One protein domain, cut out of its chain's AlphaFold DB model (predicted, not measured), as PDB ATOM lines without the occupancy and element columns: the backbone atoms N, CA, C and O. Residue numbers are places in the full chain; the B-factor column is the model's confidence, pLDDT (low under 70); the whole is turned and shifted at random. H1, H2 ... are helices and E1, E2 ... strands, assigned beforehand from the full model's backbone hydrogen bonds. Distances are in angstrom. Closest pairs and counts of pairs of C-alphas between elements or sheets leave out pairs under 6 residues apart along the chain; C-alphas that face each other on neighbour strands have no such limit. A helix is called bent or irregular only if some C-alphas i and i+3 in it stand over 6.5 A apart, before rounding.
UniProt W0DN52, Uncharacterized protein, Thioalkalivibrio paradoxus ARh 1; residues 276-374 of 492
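This is residues 276 to 374 of the 492 residues of an uncharacterized protein of Thioalkalivibrio paradoxus ARh 1 (UniProt W0DN52). A twisted four-stranded sheet is covered by helices on one face and bare on the other, two layers in all: long H2 runs over E2 and E3, and H1 covers E1. Short H3 and H4, after E4, pack on H2. The 99 printed residues include, in order, H1 E1 E2 H2 E3 E4 H3 H4; the mixed sheet runs E1 E2 E3 E4, and the class is mixed, helices and strands. The whole is compact, with a radius of gyration of the C-alphas of 12.5 A and spans of 38 by 25 by 25 A.

Edge strand E1, residues 294 to 299, and E2, residues 302 to 307, form an antiparallel hairpin, with N 297 and O 304 within hydrogen-bond range at 2.8 A. E3, residues 346 to 351, is parallel to E2, with N 305 and O 348 at 2.8 A. E3 and edge strand E4, residues 354 to 359, form an antiparallel hairpin, with N 349 and O 356 at 2.8 A. H2, residues 317 to 340, is the hub, over E2 and E3 at a height over the sheet of 8.6 A. E2, H2 and E3 make a strand-helix-strand unit, parallel neighbour strands with a helix between, whose crossover is right-handed. On the same face H1, residues 276 to 284, lies over E1 at a height of 8.4 A. H1 touches H2 at residues 333 to 337 alone, at a steep tilt of 59 degrees, opposite ways; the closest C-alphas, of Leu 282 and Ala 333, are 6.3 A apart. H3, residues 360 to 364, touches H2 at residues 334 to 339 alone, the closest C-alphas being those of Arg 335 and Val 363, 6.0 A. H4, residues 370 to 373, only just touches H2, at residues 327 to 331 alone, with 3 pairs of C-alphas within 8 A, the closest Asn 331 and Ala 370, 6.5 A. H3 and H4 only graze the sheet. Every O i to N i+4 pair is within range in H1 and H3, 18 of 20 in H2, and H4 is too short for one.

H1 begins at C-alpha 276 (-35.670, -27.649, 50.634) and is 12.4 A long. H2 is 35.3 A long and irregular, C-alphas 318 and 321 being 7.8 A apart. E1, E2, E3 and E4 measure 16.6, 16.9, 16.1 and 16.2 A, H3 6.2 A; H4, 5.4 A, ends at C-alpha 373 (-50.209, -51.808, 47.405).

The C-alphas farthest apart, of His 318 and Ala 343, are 38.3 A apart. The printed part has no cut and no long link. Its mean pLDDT is 76.4, with 25 residues under 70, among them 310 to 323.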
ATOM      1  N   ALA A 276     -37.097 -27.538  50.922       83.25
ATOM      2  CA  ALA A 276     -35.670 -27.649  50.634       83.25
ATOM      3  C   ALA A 276     -35.113 -29.008  51.086       83.25
ATOM      4  O   ALA A 276     -34.373 -29.640  50.336       83.25
ATOM      5  N   ASP A 277     -35.540 -29.494  52.257       81.56
ATOM      6  CA  ASP A 277     -35.134 -30.809  52.766       81.56
ATOM      7  C   ASP A 277     -35.589 -31.940  51.831       81.56
ATOM      8  O   ASP A 277     -34.824 -32.856  51.531       81.56
ATOM      9  N   LEU A 278     -36.824 -31.862  51.327       87.00
ATOM     10  CA  LEU A 278     -37.368 -32.844  50.387       87.00
ATOM     11  C   LEU A 278     -36.607 -32.861  49.055       87.00
ATOM     12  O   LEU A 278     -36.309 -33.939  48.536       87.00
ATOM     13  N   ALA A 279     -36.277 -31.686  48.513       84.00
ATOM     14  CA  ALA A 279     -35.476 -31.577  47.296       84.00
ATOM     15  C   ALA A 279     -34.075 -32.179  47.493       84.00
ATOM     16  O   ALA A 279     -33.619 -32.977  46.674       84.00
ATOM     17  N   GLU A 280     -33.430 -31.876  48.622       81.06
ATOM     18  CA  GLU A 280     -32.107 -32.402  48.960       81.06
ATOM     19  C   GLU A 280     -32.102 -33.935  49.103       81.06
ATOM     20  O   GLU A 280     -31.154 -34.593  48.661       81.06
ATOM     21  N   VAL A 281     -33.154 -34.527  49.687       80.38
ATOM     22  CA  VAL A 281     -33.285 -35.992  49.789       80.38
ATOM     23  C   VAL A 281     -33.360 -36.634  48.405       80.38
ATOM     24  O   VAL A 281     -32.628 -37.593  48.147       80.38
ATOM     25  N   LEU A 282     -34.187 -36.098  47.505       81.94
ATOM     26  CA  LEU A 282     -34.320 -36.606  46.135       81.94
ATOM     27  C   LEU A 282     -32.997 -36.497  45.361       81.94
ATOM     28  O   LEU A 282     -32.545 -37.473  44.757       81.94
ATOM     29  N   GLU A 283     -32.307 -35.358  45.457       80.81
ATOM     30  CA  GLU A 283     -31.000 -35.151  44.821       80.81
ATOM     31  C   GLU A 283     -29.914 -36.112  45.320       80.81
ATOM     32  O   GLU A 283     -28.929 -36.354  44.619       80.81
ATOM     33  N   ARG A 284     -30.050 -36.668  46.527       74.94
ATOM     34  CA  ARG A 284     -29.045 -37.553  47.131       74.94
ATOM     35  C   ARG A 284     -29.292 -39.031  46.957       74.94
ATOM     36  O   ARG A 284     -28.399 -39.816  47.289       74.94
ATOM     37  N   LEU A 285     -30.435 -39.423  46.405       75.56
ATOM     38  CA  LEU A 285     -30.680 -40.823  46.104       75.56
ATOM     39  C   LEU A 285     -29.545 -41.388  45.229       75.56
ATOM     40  O   LEU A 285     -28.984 -40.660  44.394       75.56
ATOM     41  N   PRO A 286     -29.161 -42.667  45.416       72.56
ATOM     42  CA  PRO A 286     -28.166 -43.321  44.575       72.56
ATOM     43  C   PRO A 286     -28.445 -43.056  43.094       72.56
ATOM     44  O   PRO A 286     -29.596 -43.116  42.676       72.56
ATOM     45  N   SER A 287     -27.411 -42.793  42.291       70.62
ATOM     46  CA  SER A 287     -27.575 -42.422  40.874       70.62
ATOM     47  C   SER A 287     -28.416 -43.421  40.074       70.62
ATOM     48  O   SER A 287     -29.159 -43.018  39.192       70.62
ATOM     49  N   ARG A 288     -28.372 -44.711  40.437       69.56
ATOM     50  CA  ARG A 288     -29.218 -45.772  39.858       69.56
ATOM     51  C   ARG A 288     -30.729 -45.569  40.038       69.56
ATOM     52  O   ARG A 288     -31.499 -46.244  39.372       69.56
ATOM     53  N   PHE A 289     -31.137 -44.712  40.969       67.81
ATOM     54  CA  PHE A 289     -32.533 -44.402  41.266       67.81
ATOM     55  C   PHE A 289     -32.904 -42.965  40.915       67.81
ATOM     56  O   PHE A 289     -34.075 -42.651  40.941       67.81
ATOM     57  N   ARG A 290     -31.947 -42.085  40.618       73.12
ATOM     58  CA  ARG A 290     -32.209 -40.656  40.447       73.12
ATOM     59  C   ARG A 290     -32.549 -40.357  38.993       73.12
ATOM     60  O   ARG A 290     -31.642 -40.248  38.169       73.12
ATOM     61  N   THR A 291     -33.833 -40.232  38.683       73.75
ATOM     62  CA  THR A 291     -34.292 -39.886  37.329       73.75
ATOM     63  C   THR A 291     -34.414 -38.378  37.136       73.75
ATOM     64  O   THR A 291     -34.296 -37.893  36.015       73.75
ATOM     65  N   GLY A 292     -34.620 -37.628  38.228       76.94
ATOM     66  CA  GLY A 292     -34.943 -36.200  38.178       76.94
ATOM     67  C   GLY A 292     -36.391 -35.913  37.766       76.94
ATOM     68  O   GLY A 292     -36.780 -34.752  37.671       76.94
ATOM     69  N   GLU A 293     -37.204 -36.949  37.543       80.75
ATOM     70  CA  GLU A 293     -38.595 -36.798  37.121       80.75
ATOM     71  C   GLU A 293     -39.570 -36.655  38.290       80.75
ATOM     72  O   GLU A 293     -40.714 -36.250  38.073       80.75
ATOM     73  N   LEU A 294     -39.152 -36.995  39.513       85.12
ATOM     74  CA  LEU A 294     -39.983 -36.914  40.710       85.12
ATOM     75  C   LEU A 294     -39.795 -35.604  41.474       85.12
ATOM     76  O   LEU A 294     -38.686 -35.111  41.657       85.12
ATOM     77  N   CYS A 295     -40.901 -35.105  42.018       87.81
ATOM     78  CA  CYS A 295     -40.934 -34.067  43.034       87.81
ATOM     79  C   CYS A 295     -41.627 -34.585  44.293       87.81
ATOM     80  O   CYS A 295     -42.528 -35.425  44.239       87.81
ATOM     81  N   ALA A 296     -41.215 -34.040  45.433       89.56
ATOM     82  CA  ALA A 296     -41.854 -34.262  46.717       89.56
ATOM     83  C   ALA A 296     -42.350 -32.927  47.282       89.56
ATOM     84  O   ALA A 296     -41.697 -31.899  47.096       89.56
ATOM     85  N   ARG A 297     -43.503 -32.927  47.952       89.81
ATOM     86  CA  ARG A 297     -44.085 -31.756  48.624       89.81
ATOM     87  C   ARG A 297     -44.572 -32.137  50.013       89.81
ATOM     88  O   ARG A 297     -45.306 -33.109  50.161       89.81
ATOM     89  N   GLY A 298     -44.165 -31.370  51.018       85.56
ATOM     90  CA  GLY A 298     -44.598 -31.568  52.400       85.56
ATOM     91  C   GLY A 298     -45.915 -30.848  52.674       85.56
ATOM     92  O   GLY A 298     -46.095 -29.708  52.245       85.56
ATOM     93  N   SER A 299     -46.818 -31.498  53.401       83.56
ATOM     94  CA  SER A 299     -48.073 -30.930  53.889       83.56
ATOM     95  C   SER A 299     -48.297 -31.373  55.334       83.56
ATOM     96  O   SER A 299     -48.747 -32.484  55.575       83.56
ATOM     97  N   ALA A 300     -47.997 -30.504  56.302       83.50
ATOM     98  CA  ALA A 300     -48.054 -30.828  57.731       83.50
ATOM     99  C   ALA A 300     -47.221 -32.080  58.088       83.50
ATOM    100  O   ALA A 300     -45.992 -32.003  58.109       83.50
ATOM    101  N   ASP A 301     -47.879 -33.203  58.370       87.00
ATOM    102  CA  ASP A 301     -47.305 -34.509  58.687       87.00
ATOM    103  C   ASP A 301     -47.352 -35.500  57.508       87.00
ATOM    104  O   ASP A 301     -46.890 -36.632  57.642       87.00
ATOM    105  N   THR A 302     -47.842 -35.097  56.334       91.19
ATOM    106  CA  THR A 302     -47.852 -35.931  55.126       91.19
ATOM    107  C   THR A 302     -46.851 -35.450  54.080       91.19
ATOM    108  O   THR A 302     -46.524 -34.262  53.972       91.19
ATOM    109  N   VAL A 303     -46.336 -36.386  53.278       92.31
ATOM    110  CA  VAL A 303     -45.458 -36.073  52.143       92.31
ATOM    111  C   VAL A 303     -46.043 -36.624  50.851       92.31
ATOM    112  O   VAL A 303     -46.245 -37.825  50.699       92.31
ATOM    113  N   HIS A 304     -46.268 -35.735  49.889       92.12
ATOM    114  CA  HIS A 304     -46.757 -36.065  48.558       92.12
ATOM    115  C   HIS A 304     -45.578 -36.287  47.610       92.12
ATOM    116  O   HIS A 304     -44.724 -35.411  47.503       92.12
ATOM    117  N   ILE A 305     -45.536 -37.413  46.897       90.88
ATOM    118  CA  ILE A 305     -44.513 -37.733  45.892       90.88
ATOM    119  C   ILE A 305     -45.194 -37.996  44.550       90.88
ATOM    120  O   ILE A 305     -46.111 -38.813  44.462       90.88
ATOM    121  N   GLN A 306     -44.753 -37.306  43.499       87.50
ATOM    122  CA  GLN A 306     -45.343 -37.377  42.157       87.50
ATOM    123  C   GLN A 306     -44.338 -36.950  41.078       87.50
ATOM    124  O   GLN A 306     -43.265 -36.446  41.403       87.50
ATOM    125  N   ARG A 307     -44.680 -37.076  39.788       83.50
ATOM    126  CA  ARG A 307     -43.845 -36.517  38.703       83.50
ATOM    127  C   ARG A 307     -43.889 -34.980  38.684       83.50
ATOM    128  O   ARG A 307     -44.943 -34.394  38.917       83.50
ATOM    129  N   CYS A 308     -42.764 -34.329  38.377       83.25
ATOM    130  CA  CYS A 308     -42.614 -32.866  38.364       83.25
ATOM    131  C   CYS A 308     -43.558 -32.153  37.380       83.25
ATOM    132  O   CYS A 308     -44.143 -31.129  37.727       83.25
ATOM    133  N   GLU A 309     -43.699 -32.683  36.161       71.81
ATOM    134  CA  GLU A 309     -44.303 -31.959  35.027       71.81
ATOM    135  C   GLU A 309     -45.628 -32.551  34.514       71.81
ATOM    136  O   GLU A 309     -46.104 -32.161  33.449       71.81
ATOM    137  N   GLN A 310     -46.259 -33.491  35.226       57.94
ATOM    138  CA  GLN A 310     -47.440 -34.184  34.696       57.94
ATOM    139  C   GLN A 310     -48.574 -34.334  35.711       57.94
ATOM    140  O   GLN A 310     -48.380 -34.816  36.825       57.94
ATOM    141  N   ALA A 311     -49.790 -34.001  35.266       48.09
ATOM    142  CA  ALA A 311     -51.008 -34.610  35.790       48.09
ATOM    143  C   ALA A 311     -50.982 -36.126  35.491       48.09
ATOM    144  O   ALA A 311     -50.341 -36.524  34.518       48.09
ATOM    145  N   PRO A 312     -51.658 -36.977  36.284       50.56
ATOM    146  CA  PRO A 312     -51.700 -38.424  36.068       50.56
ATOM    147  C   PRO A 312     -52.199 -38.776  34.654       50.56
ATOM    148  O   PRO A 312     -53.399 -38.846  34.405       50.56
ATOM    149  N   ALA A 313     -51.279 -38.980  33.711       45.91
ATOM    150  CA  ALA A 313     -51.585 -39.431  32.361       45.91
ATOM    151  C   ALA A 313     -51.465 -40.963  32.291       45.91
ATOM    152  O   ALA A 313     -50.596 -41.538  32.957       45.91
ATOM    153  N   PRO A 314     -52.315 -41.643  31.500       48.06
ATOM    154  CA  PRO A 314     -52.142 -43.060  31.230       48.06
ATOM    155  C   PRO A 314     -50.793 -43.268  30.542       48.06
ATOM    156  O   PRO A 314     -50.448 -42.589  29.577       48.06
ATOM    157  N   VAL A 315     -50.017 -44.186  31.090       49.12
ATOM    158  CA  VAL A 315     -48.653 -44.451  30.648       49.12
ATOM    159  C   VAL A 315     -48.674 -45.239  29.337       49.12
ATOM    160  O   VAL A 315     -49.444 -46.191  29.195       49.12
ATOM    161  N   LEU A 316     -47.819 -44.863  28.383       48.72
ATOM    162  CA  LEU A 316     -47.704 -45.558  27.104       48.72
ATOM    163  C   LEU A 316     -46.711 -46.733  27.210       48.72
ATOM    164  O   LEU A 316     -45.780 -46.680  28.013       48.72
ATOM    165  N   PRO A 317     -46.823 -47.782  26.371       44.16
ATOM    166  CA  PRO A 317     -45.920 -48.944  26.417       44.16
ATOM    167  C   PRO A 317     -44.422 -48.614  26.272       44.16
ATOM    168  O   PRO A 317     -43.570 -49.357  26.744       44.16
ATOM    169  N   HIS A 318     -44.073 -47.486  25.647       49.16
ATOM    170  CA  HIS A 318     -42.682 -47.035  25.539       49.16
ATOM    171  C   HIS A 318     -42.098 -46.527  26.876       49.16
ATOM    172  O   HIS A 318     -40.883 -46.560  27.065       49.16
ATOM    173  N   ASP A 319     -42.945 -46.139  27.830       53.72
ATOM    174  CA  ASP A 319     -42.551 -45.447  29.062       53.72
ATOM    175  C   ASP A 319     -42.267 -46.405  30.235       53.72
ATOM    176  O   ASP A 319     -41.988 -45.965  31.349       53.72
ATOM    177  N   ILE A 320     -42.321 -47.724  30.020       56.94
ATOM    178  CA  ILE A 320     -42.248 -48.733  31.095       56.94
ATOM    179  C   ILE A 320     -40.951 -48.621  31.906       56.94
ATOM    180  O   ILE A 320     -40.988 -48.654  33.133       56.94
ATOM    181  N   ARG A 321     -39.798 -48.444  31.243       61.34
ATOM    182  CA  ARG A 321     -38.499 -48.323  31.937       61.34
ATOM    183  C   ARG A 321     -38.412 -47.058  32.783       61.34
ATOM    184  O   ARG A 321     -37.835 -47.073  33.865       61.34
ATOM    185  N   VAL A 322     -38.992 -45.972  32.278       67.12
ATOM    186  CA  VAL A 322     -39.079 -44.694  32.988       67.12
ATOM    187  C   VAL A 322     -39.984 -44.851  34.207       67.12
ATOM    188  O   VAL A 322     -39.638 -44.431  35.306       67.12
ATOM    189  N   LEU A 323     -41.111 -45.546  34.045       68.50
ATOM    190  CA  LEU A 323     -42.027 -45.819  35.138       68.50
ATOM    191  C   LEU A 323     -41.390 -46.687  36.230       68.50
ATOM    192  O   LEU A 323     -41.529 -46.376  37.409       68.50
ATOM    193  N   GLU A 324     -40.682 -47.754  35.863       70.19
ATOM    194  CA  GLU A 324     -39.968 -48.606  36.817       70.19
ATOM    195  C   GLU A 324     -38.925 -47.809  37.614       70.19
ATOM    196  O   GLU A 324     -38.853 -47.922  38.841       70.19
ATOM    197  N   ALA A 325     -38.158 -46.953  36.931       73.81
ATOM    198  CA  ALA A 325     -37.202 -46.066  37.577       73.81
ATOM    199  C   ALA A 325     -37.899 -45.096  38.550       73.81
ATOM    200  O   ALA A 325     -37.464 -44.989  39.696       73.81
ATOM    201  N   ASN A 326     -39.031 -44.506  38.151       77.25
ATOM    202  CA  ASN A 326     -39.841 -43.628  39.000       77.25
ATOM    203  C   ASN A 326     -40.367 -44.345  40.255       77.25
ATOM    204  O   ASN A 326     -40.311 -43.794  41.351       77.25
ATOM    205  N   TRP A 327     -40.830 -45.593  40.151       79.69
ATOM    206  CA  TRP A 327     -41.246 -46.358  41.334       79.69
ATOM    207  C   TRP A 327     -40.079 -46.678  42.268       79.69
ATOM    208  O   TRP A 327     -40.202 -46.547  43.487       79.69
ATOM    209  N   ASN A 328     -38.934 -47.080  41.717       79.44
ATOM    210  CA  ASN A 328     -37.742 -47.369  42.509       79.44
ATOM    211  C   ASN A 328     -37.208 -46.109  43.216       79.44
ATOM    212  O   ASN A 328     -36.789 -46.182  44.378       79.44
ATOM    213  N   GLU A 329     -37.257 -44.961  42.540       85.69
ATOM    214  CA  GLU A 329     -36.932 -43.654  43.107       85.69
ATOM    215  C   GLU A 329     -37.892 -43.293  44.241       85.69
ATOM    216  O   GLU A 329     -37.439 -43.038  45.356       85.69
ATOM    217  N   ALA A 330     -39.206 -43.379  44.006       86.56
ATOM    218  CA  ALA A 330     -40.227 -43.071  45.003       86.56
ATOM    219  C   ALA A 330     -40.118 -43.965  46.247       86.56
ATOM    220  O   ALA A 330     -40.120 -43.466  47.370       86.56
ATOM    221  N   ASN A 331     -39.943 -45.277  46.071       85.06
ATOM    222  CA  ASN A 331     -39.742 -46.221  47.175       85.06
ATOM    223  C   ASN A 331     -38.483 -45.910  47.993       85.06
ATOM    224  O   ASN A 331     -38.445 -46.133  49.205       85.06
ATOM    225  N   SER A 332     -37.420 -45.438  47.342       83.94
ATOM    226  CA  SER A 332     -36.182 -45.048  48.023       83.94
ATOM    227  C   SER A 332     -36.347 -43.714  48.752       83.94
ATOM    228  O   SER A 332     -35.932 -43.602  49.903       83.94
ATOM    229  N   ALA A 333     -37.015 -42.744  48.120       87.88
ATOM    230  CA  ALA A 333     -37.347 -41.452  48.707       87.88
ATOM    231  C   ALA A 333     -38.218 -41.610  49.958       87.88
ATOM    232  O   ALA A 333     -37.852 -41.105  51.012       87.88
ATOM    233  N   MET A 334     -39.328 -42.354  49.881       89.25
ATOM    234  CA  MET A 334     -40.234 -42.557  51.019       89.25
ATOM    235  C   MET A 334     -39.526 -43.211  52.199       89.25
ATOM    236  O   MET A 334     -39.671 -42.742  53.321       89.25
ATOM    237  N   ARG A 335     -38.714 -44.249  51.959       84.75
ATOM    238  CA  ARG A 335     -37.943 -44.900  53.029       84.75
ATOM    239  C   ARG A 335     -36.957 -43.943  53.677       84.75
ATOM    240  O   ARG A 335     -36.871 -43.901  54.901       84.75
ATOM    241  N   GLU A 336     -36.246 -43.154  52.879       80.31
ATOM    242  CA  GLU A 336     -35.296 -42.182  53.409       80.31
ATOM    243  C   GLU A 336     -36.002 -41.060  54.182       80.31
ATOM    244  O   GLU A 336     -35.571 -40.706  55.275       80.31
ATOM    245  N   ILE A 337     -37.133 -40.557  53.689       84.06
ATOM    246  CA  ILE A 337     -37.933 -39.537  54.376       84.06
ATOM    247  C   ILE A 337     -38.534 -40.102  55.671       84.06
ATOM    248  O   ILE A 337     -38.382 -39.494  56.725       84.06
ATOM    249  N   ALA A 338     -39.148 -41.289  55.637       82.44
ATOM    250  CA  ALA A 338     -39.738 -41.947  56.809       82.44
ATOM    251  C   ALA A 338     -38.692 -42.231  57.891       82.44
ATOM    252  O   ALA A 338     -38.982 -42.167  59.092       82.44
ATOM    253  N   ARG A 339     -37.469 -42.539  57.448       76.00
ATOM    254  CA  ARG A 339     -36.302 -42.662  58.306       76.00
ATOM    255  C   ARG A 339     -35.987 -41.301  58.909       76.00
ATOM    256  O   ARG A 339     -36.029 -41.176  60.128       76.00
ATOM    257  N   VAL A 340     -35.662 -40.291  58.100       73.88
ATOM    258  CA  VAL A 340     -35.129 -38.979  58.531       73.88
ATOM    259  C   VAL A 340     -36.116 -38.176  59.385       73.88
ATOM    260  O   VAL A 340     -35.713 -37.653  60.429       73.88
ATOM    261  N   PHE A 341     -37.395 -38.156  59.015       80.06
ATOM    262  CA  PHE A 341     -38.410 -37.273  59.587       80.06
ATOM    263  C   PHE A 341     -39.478 -38.072  60.353       80.06
ATOM    264  O   PHE A 341     -40.403 -38.615  59.747       80.06
ATOM    265  N   PRO A 342     -39.390 -38.156  61.693       75.94
ATOM    266  CA  PRO A 342     -40.309 -38.962  62.492       75.94
ATOM    267  C   PRO A 342     -41.712 -38.364  62.593       75.94
ATOM    268  O   PRO A 342     -42.640 -39.101  62.911       75.94
ATOM    269  N   ALA A 343     -41.880 -37.061  62.332       83.38
ATOM    270  CA  ALA A 343     -43.199 -36.435  62.311       83.38
ATOM    271  C   ALA A 343     -43.998 -36.748  61.040       83.38
ATOM    272  O   ALA A 343     -45.165 -36.387  60.984       83.38
ATOM    273  N   VAL A 344     -43.398 -37.394  60.030       86.88
ATOM    274  CA  VAL A 344     -44.143 -37.824  58.843       86.88
ATOM    275  C   VAL A 344     -44.997 -39.035  59.208       86.88
ATOM    276  O   VAL A 344     -44.455 -40.093  59.513       86.88
ATOM    277  N   SER A 345     -46.317 -38.889  59.183       90.00
ATOM    278  CA  SER A 345     -47.282 -39.939  59.525       90.00
ATOM    279  C   SER A 345     -47.673 -40.794  58.317       90.00
ATOM    280  O   SER A 345     -47.910 -41.996  58.462       90.00
ATOM    281  N   ALA A 346     -47.678 -40.206  57.118       93.69
ATOM    282  CA  ALA A 346     -48.070 -40.882  55.888       93.69
ATOM    283  C   ALA A 346     -47.447 -40.257  54.630       93.69
ATOM    284  O   ALA A 346     -46.974 -39.118  54.613       93.69
ATOM    285  N   PHE A 347     -47.500 -41.024  53.547       94.38
ATOM    286  CA  PHE A 347     -47.094 -40.622  52.211       94.38
ATOM    287  C   PHE A 347     -48.281 -40.685  51.263       94.38
ATOM    288  O   PHE A 347     -49.062 -41.631  51.305       94.38
ATOM    289  N   THR A 348     -48.376 -39.719  50.358       92.12
ATOM    290  CA  THR A 348     -49.292 -39.787  49.220       92.12
ATOM    291  C   THR A 348     -48.467 -39.940  47.953       92.12
ATOM    292  O   THR A 348     -47.773 -39.013  47.540       92.12
ATOM    293  N   LEU A 349     -48.533 -41.104  47.320       88.06
ATOM    294  CA  LEU A 349     -47.805 -41.398  46.094       88.06
ATOM    295  C   LEU A 349     -48.739 -41.298  44.889       88.06
ATOM    296  O   LEU A 349     -49.685 -42.073  44.784       88.06
ATOM    297  N   ALA A 350     -48.463 -40.370  43.973       82.00
ATOM    298  CA  ALA A 350     -49.228 -40.190  42.744       82.00
ATOM    299  C   ALA A 350     -48.369 -40.500  41.506       82.00
ATOM    300  O   ALA A 350     -47.635 -39.644  41.006       82.00
ATOM    301  N   LEU A 351     -48.451 -41.737  41.005       74.81
ATOM    302  CA  LEU A 351     -47.687 -42.228  39.851       74.81
ATOM    303  C   LEU A 351     -48.556 -43.091  38.935       74.81
ATOM    304  O   LEU A 351     -49.439 -43.811  39.395       74.81
ATOM    305  N   ALA A 352     -48.276 -43.059  37.628       67.44
ATOM    306  CA  ALA A 352     -48.927 -43.927  36.636       67.44
ATOM    307  C   ALA A 352     -50.472 -43.859  36.604       67.44
ATOM    308  O   ALA A 352     -51.127 -44.825  36.222       67.44
ATOM    309  N   GLY A 353     -51.073 -42.733  36.996       64.56
ATOM    310  CA  GLY A 353     -52.534 -42.623  37.070       64.56
ATOM    311  C   GLY A 353     -53.151 -43.109  38.381       64.56
ATOM    312  O   GLY A 353     -54.365 -43.026  38.535       64.56
ATOM    313  N   HIS A 354     -52.337 -43.581  39.325       67.81
ATOM    314  CA  HIS A 354     -52.776 -44.037  40.639       67.81
ATOM    315  C   HIS A 354     -52.389 -43.032  41.719       67.81
ATOM    316  O   HIS A 354     -51.351 -42.382  41.620       67.81
ATOM    317  N   SER A 355     -53.218 -42.949  42.759       78.81
ATOM    318  CA  SER A 355     -52.903 -42.266  44.009       78.81
ATOM    319  C   SER A 355     -53.003 -43.280  45.141       78.81
ATOM    320  O   SER A 355     -54.022 -43.955  45.272       78.81
ATOM    321  N   LEU A 356     -51.922 -43.429  45.900       82.25
ATOM    322  CA  LEU A 356     -51.831 -44.325  47.046       82.25
ATOM    323  C   LEU A 356     -51.541 -43.509  48.296       82.25
ATOM    324  O   LEU A 356     -50.608 -42.707  48.307       82.25
ATOM    325  N   GLU A 357     -52.300 -43.758  49.352       90.38
ATOM    326  CA  GLU A 357     -51.969 -43.302  50.697       90.38
ATOM    327  C   GLU A 357     -51.262 -44.439  51.430       90.38
ATOM    328  O   GLU A 357     -51.773 -45.556  51.512       90.38
ATOM    329  N   ILE A 358     -50.052 -44.173  51.914       89.75
ATOM    330  CA  ILE A 358     -49.166 -45.180  52.489       89.75
ATOM    331  C   ILE A 358     -48.750 -44.717  53.887       89.75
ATOM    332  O   ILE A 358     -47.984 -43.756  54.011       89.75
ATOM    333  N   PRO A 359     -49.228 -45.384  54.948       90.69
ATOM    334  CA  PRO A 359     -48.806 -45.108  56.315       90.69
ATOM    335  C   PRO A 359     -47.293 -45.291  56.511       90.69
ATOM    336  O   PRO A 359     -46.660 -46.153  55.891       90.69
ATOM    337  N   ARG A 360     -46.682 -44.482  57.384       86.31
ATOM    338  CA  ARG A 360     -45.228 -44.500  57.626       86.31
ATOM    339  C   ARG A 360     -44.720 -45.855  58.139       86.31
ATOM    340  O   ARG A 360     -43.623 -46.270  57.773       86.31
ATOM    341  N   ASP A 361     -45.488 -46.535  58.981       83.56
ATOM    342  CA  ASP A 361     -45.172 -47.865  59.515       83.56
ATOM    343  C   ASP A 361     -45.080 -48.926  58.411       83.56
ATOM    344  O   ASP A 361     -44.171 -49.756  58.435       83.56
ATOM    345  N   VAL A 362     -45.933 -48.830  57.386       80.19
ATOM    346  CA  VAL A 362     -45.863 -49.685  56.191       80.19
ATOM    347  C   VAL A 362     -44.577 -49.414  55.404       80.19
ATOM    348  O   VAL A 362     -43.894 -50.353  55.000       80.19
ATOM    349  N   VAL A 363     -44.190 -48.143  55.237       83.06
ATOM    350  CA  VAL A 363     -42.931 -47.759  54.565       83.06
ATOM    351  C   VAL A 363     -41.692 -48.243  55.329       83.06
ATOM    352  O   VAL A 363     -40.673 -48.576  54.720       83.06
ATOM    353  N   ALA A 364     -41.763 -48.275  56.660       75.00
ATOM    354  CA  ALA A 364     -40.670 -48.709  57.524       75.00
ATOM    355  C   ALA A 364     -40.463 -50.237  57.535       75.00
ATOM    356  O   ALA A 364     -39.432 -50.706  58.025       75.00
ATOM    357  N   ALA A 365     -41.406 -51.017  56.995       70.75
ATOM    358  CA  ALA A 365     -41.309 -52.467  56.958       70.75
ATOM    359  C   ALA A 365     -40.133 -52.951  56.074       70.75
ATOM    360  O   ALA A 365     -39.871 -52.395  54.998       70.75
ATOM    361  N   PRO A 366     -39.417 -54.019  56.477       62.31
ATOM    362  CA  PRO A 366     -38.409 -54.645  55.628       62.31
ATOM    363  C   PRO A 366     -39.020 -55.109  54.301       62.31
ATOM    364  O   PRO A 366     -40.066 -55.748  54.288       62.31
ATOM    365  N   GLY A 367     -38.354 -54.816  53.182       60.94
ATOM    366  CA  GLY A 367     -38.837 -55.228  51.858       60.94
ATOM    367  C   GLY A 367     -40.018 -54.415  51.318       60.94
ATOM    368  O   GLY A 367     -40.590 -54.816  50.311       60.94
ATOM    369  N   PHE A 368     -40.359 -53.280  51.942       72.00
ATOM    370  CA  PHE A 368     -41.406 -52.385  51.452       72.00
ATOM    371  C   PHE A 368     -41.222 -52.007  49.974       72.00
ATOM    372  O   PHE A 368     -40.151 -51.551  49.549       72.00
ATOM    373  N   ASP A 369     -42.318 -52.133  49.229       73.88
ATOM    374  CA  ASP A 369     -42.464 -51.678  47.858       73.88
ATOM    375  C   ASP A 369     -43.901 -51.192  47.636       73.88
ATOM    376  O   ASP A 369     -44.834 -51.986  47.647       73.88
ATOM    377  N   ALA A 370     -44.095 -49.895  47.385       70.94
ATOM    378  CA  ALA A 370     -45.418 -49.306  47.175       70.94
ATOM    379  C   ALA A 370     -46.207 -49.940  46.020       70.94
ATOM    380  O   ALA A 370     -47.430 -49.828  45.962       70.94
ATOM    381  N   ARG A 371     -45.524 -50.620  45.099       68.50
ATOM    382  CA  ARG A 371     -46.152 -51.294  43.965       68.50
ATOM    383  C   ARG A 371     -47.026 -52.460  44.401       68.50
ATOM    384  O   ARG A 371     -48.020 -52.715  43.732       68.50
ATOM    385  N   THR A 372     -46.706 -53.115  45.518       65.69
ATOM    386  CA  THR A 372     -47.514 -54.217  46.067       65.69
ATOM    387  C   THR A 372     -48.839 -53.741  46.662       65.69
ATOM    388  O   THR A 372     -49.718 -54.557  46.912       65.69
ATOM    389  N   LEU A 373     -48.994 -52.429  46.873       67.00
ATOM    390  CA  LEU A 373     -50.209 -51.808  47.405       67.00
ATOM    391  C   LEU A 373     -51.156 -51.311  46.307       67.00
ATOM    392  O   LEU A 373     -52.238 -50.805  46.608       67.00
ATOM    393  N   LEU A 374     -50.757 -51.403  45.037       63.94
ATOM    394  CA  LEU A 374     -51.639 -51.040  43.936       63.94
ATOM    395  C   LEU A 374     -52.835 -52.009  43.890       63.94
ATOM    396  O   LEU A 374     -52.676 -53.198  44.159       63.94
TER     397      LEU A 374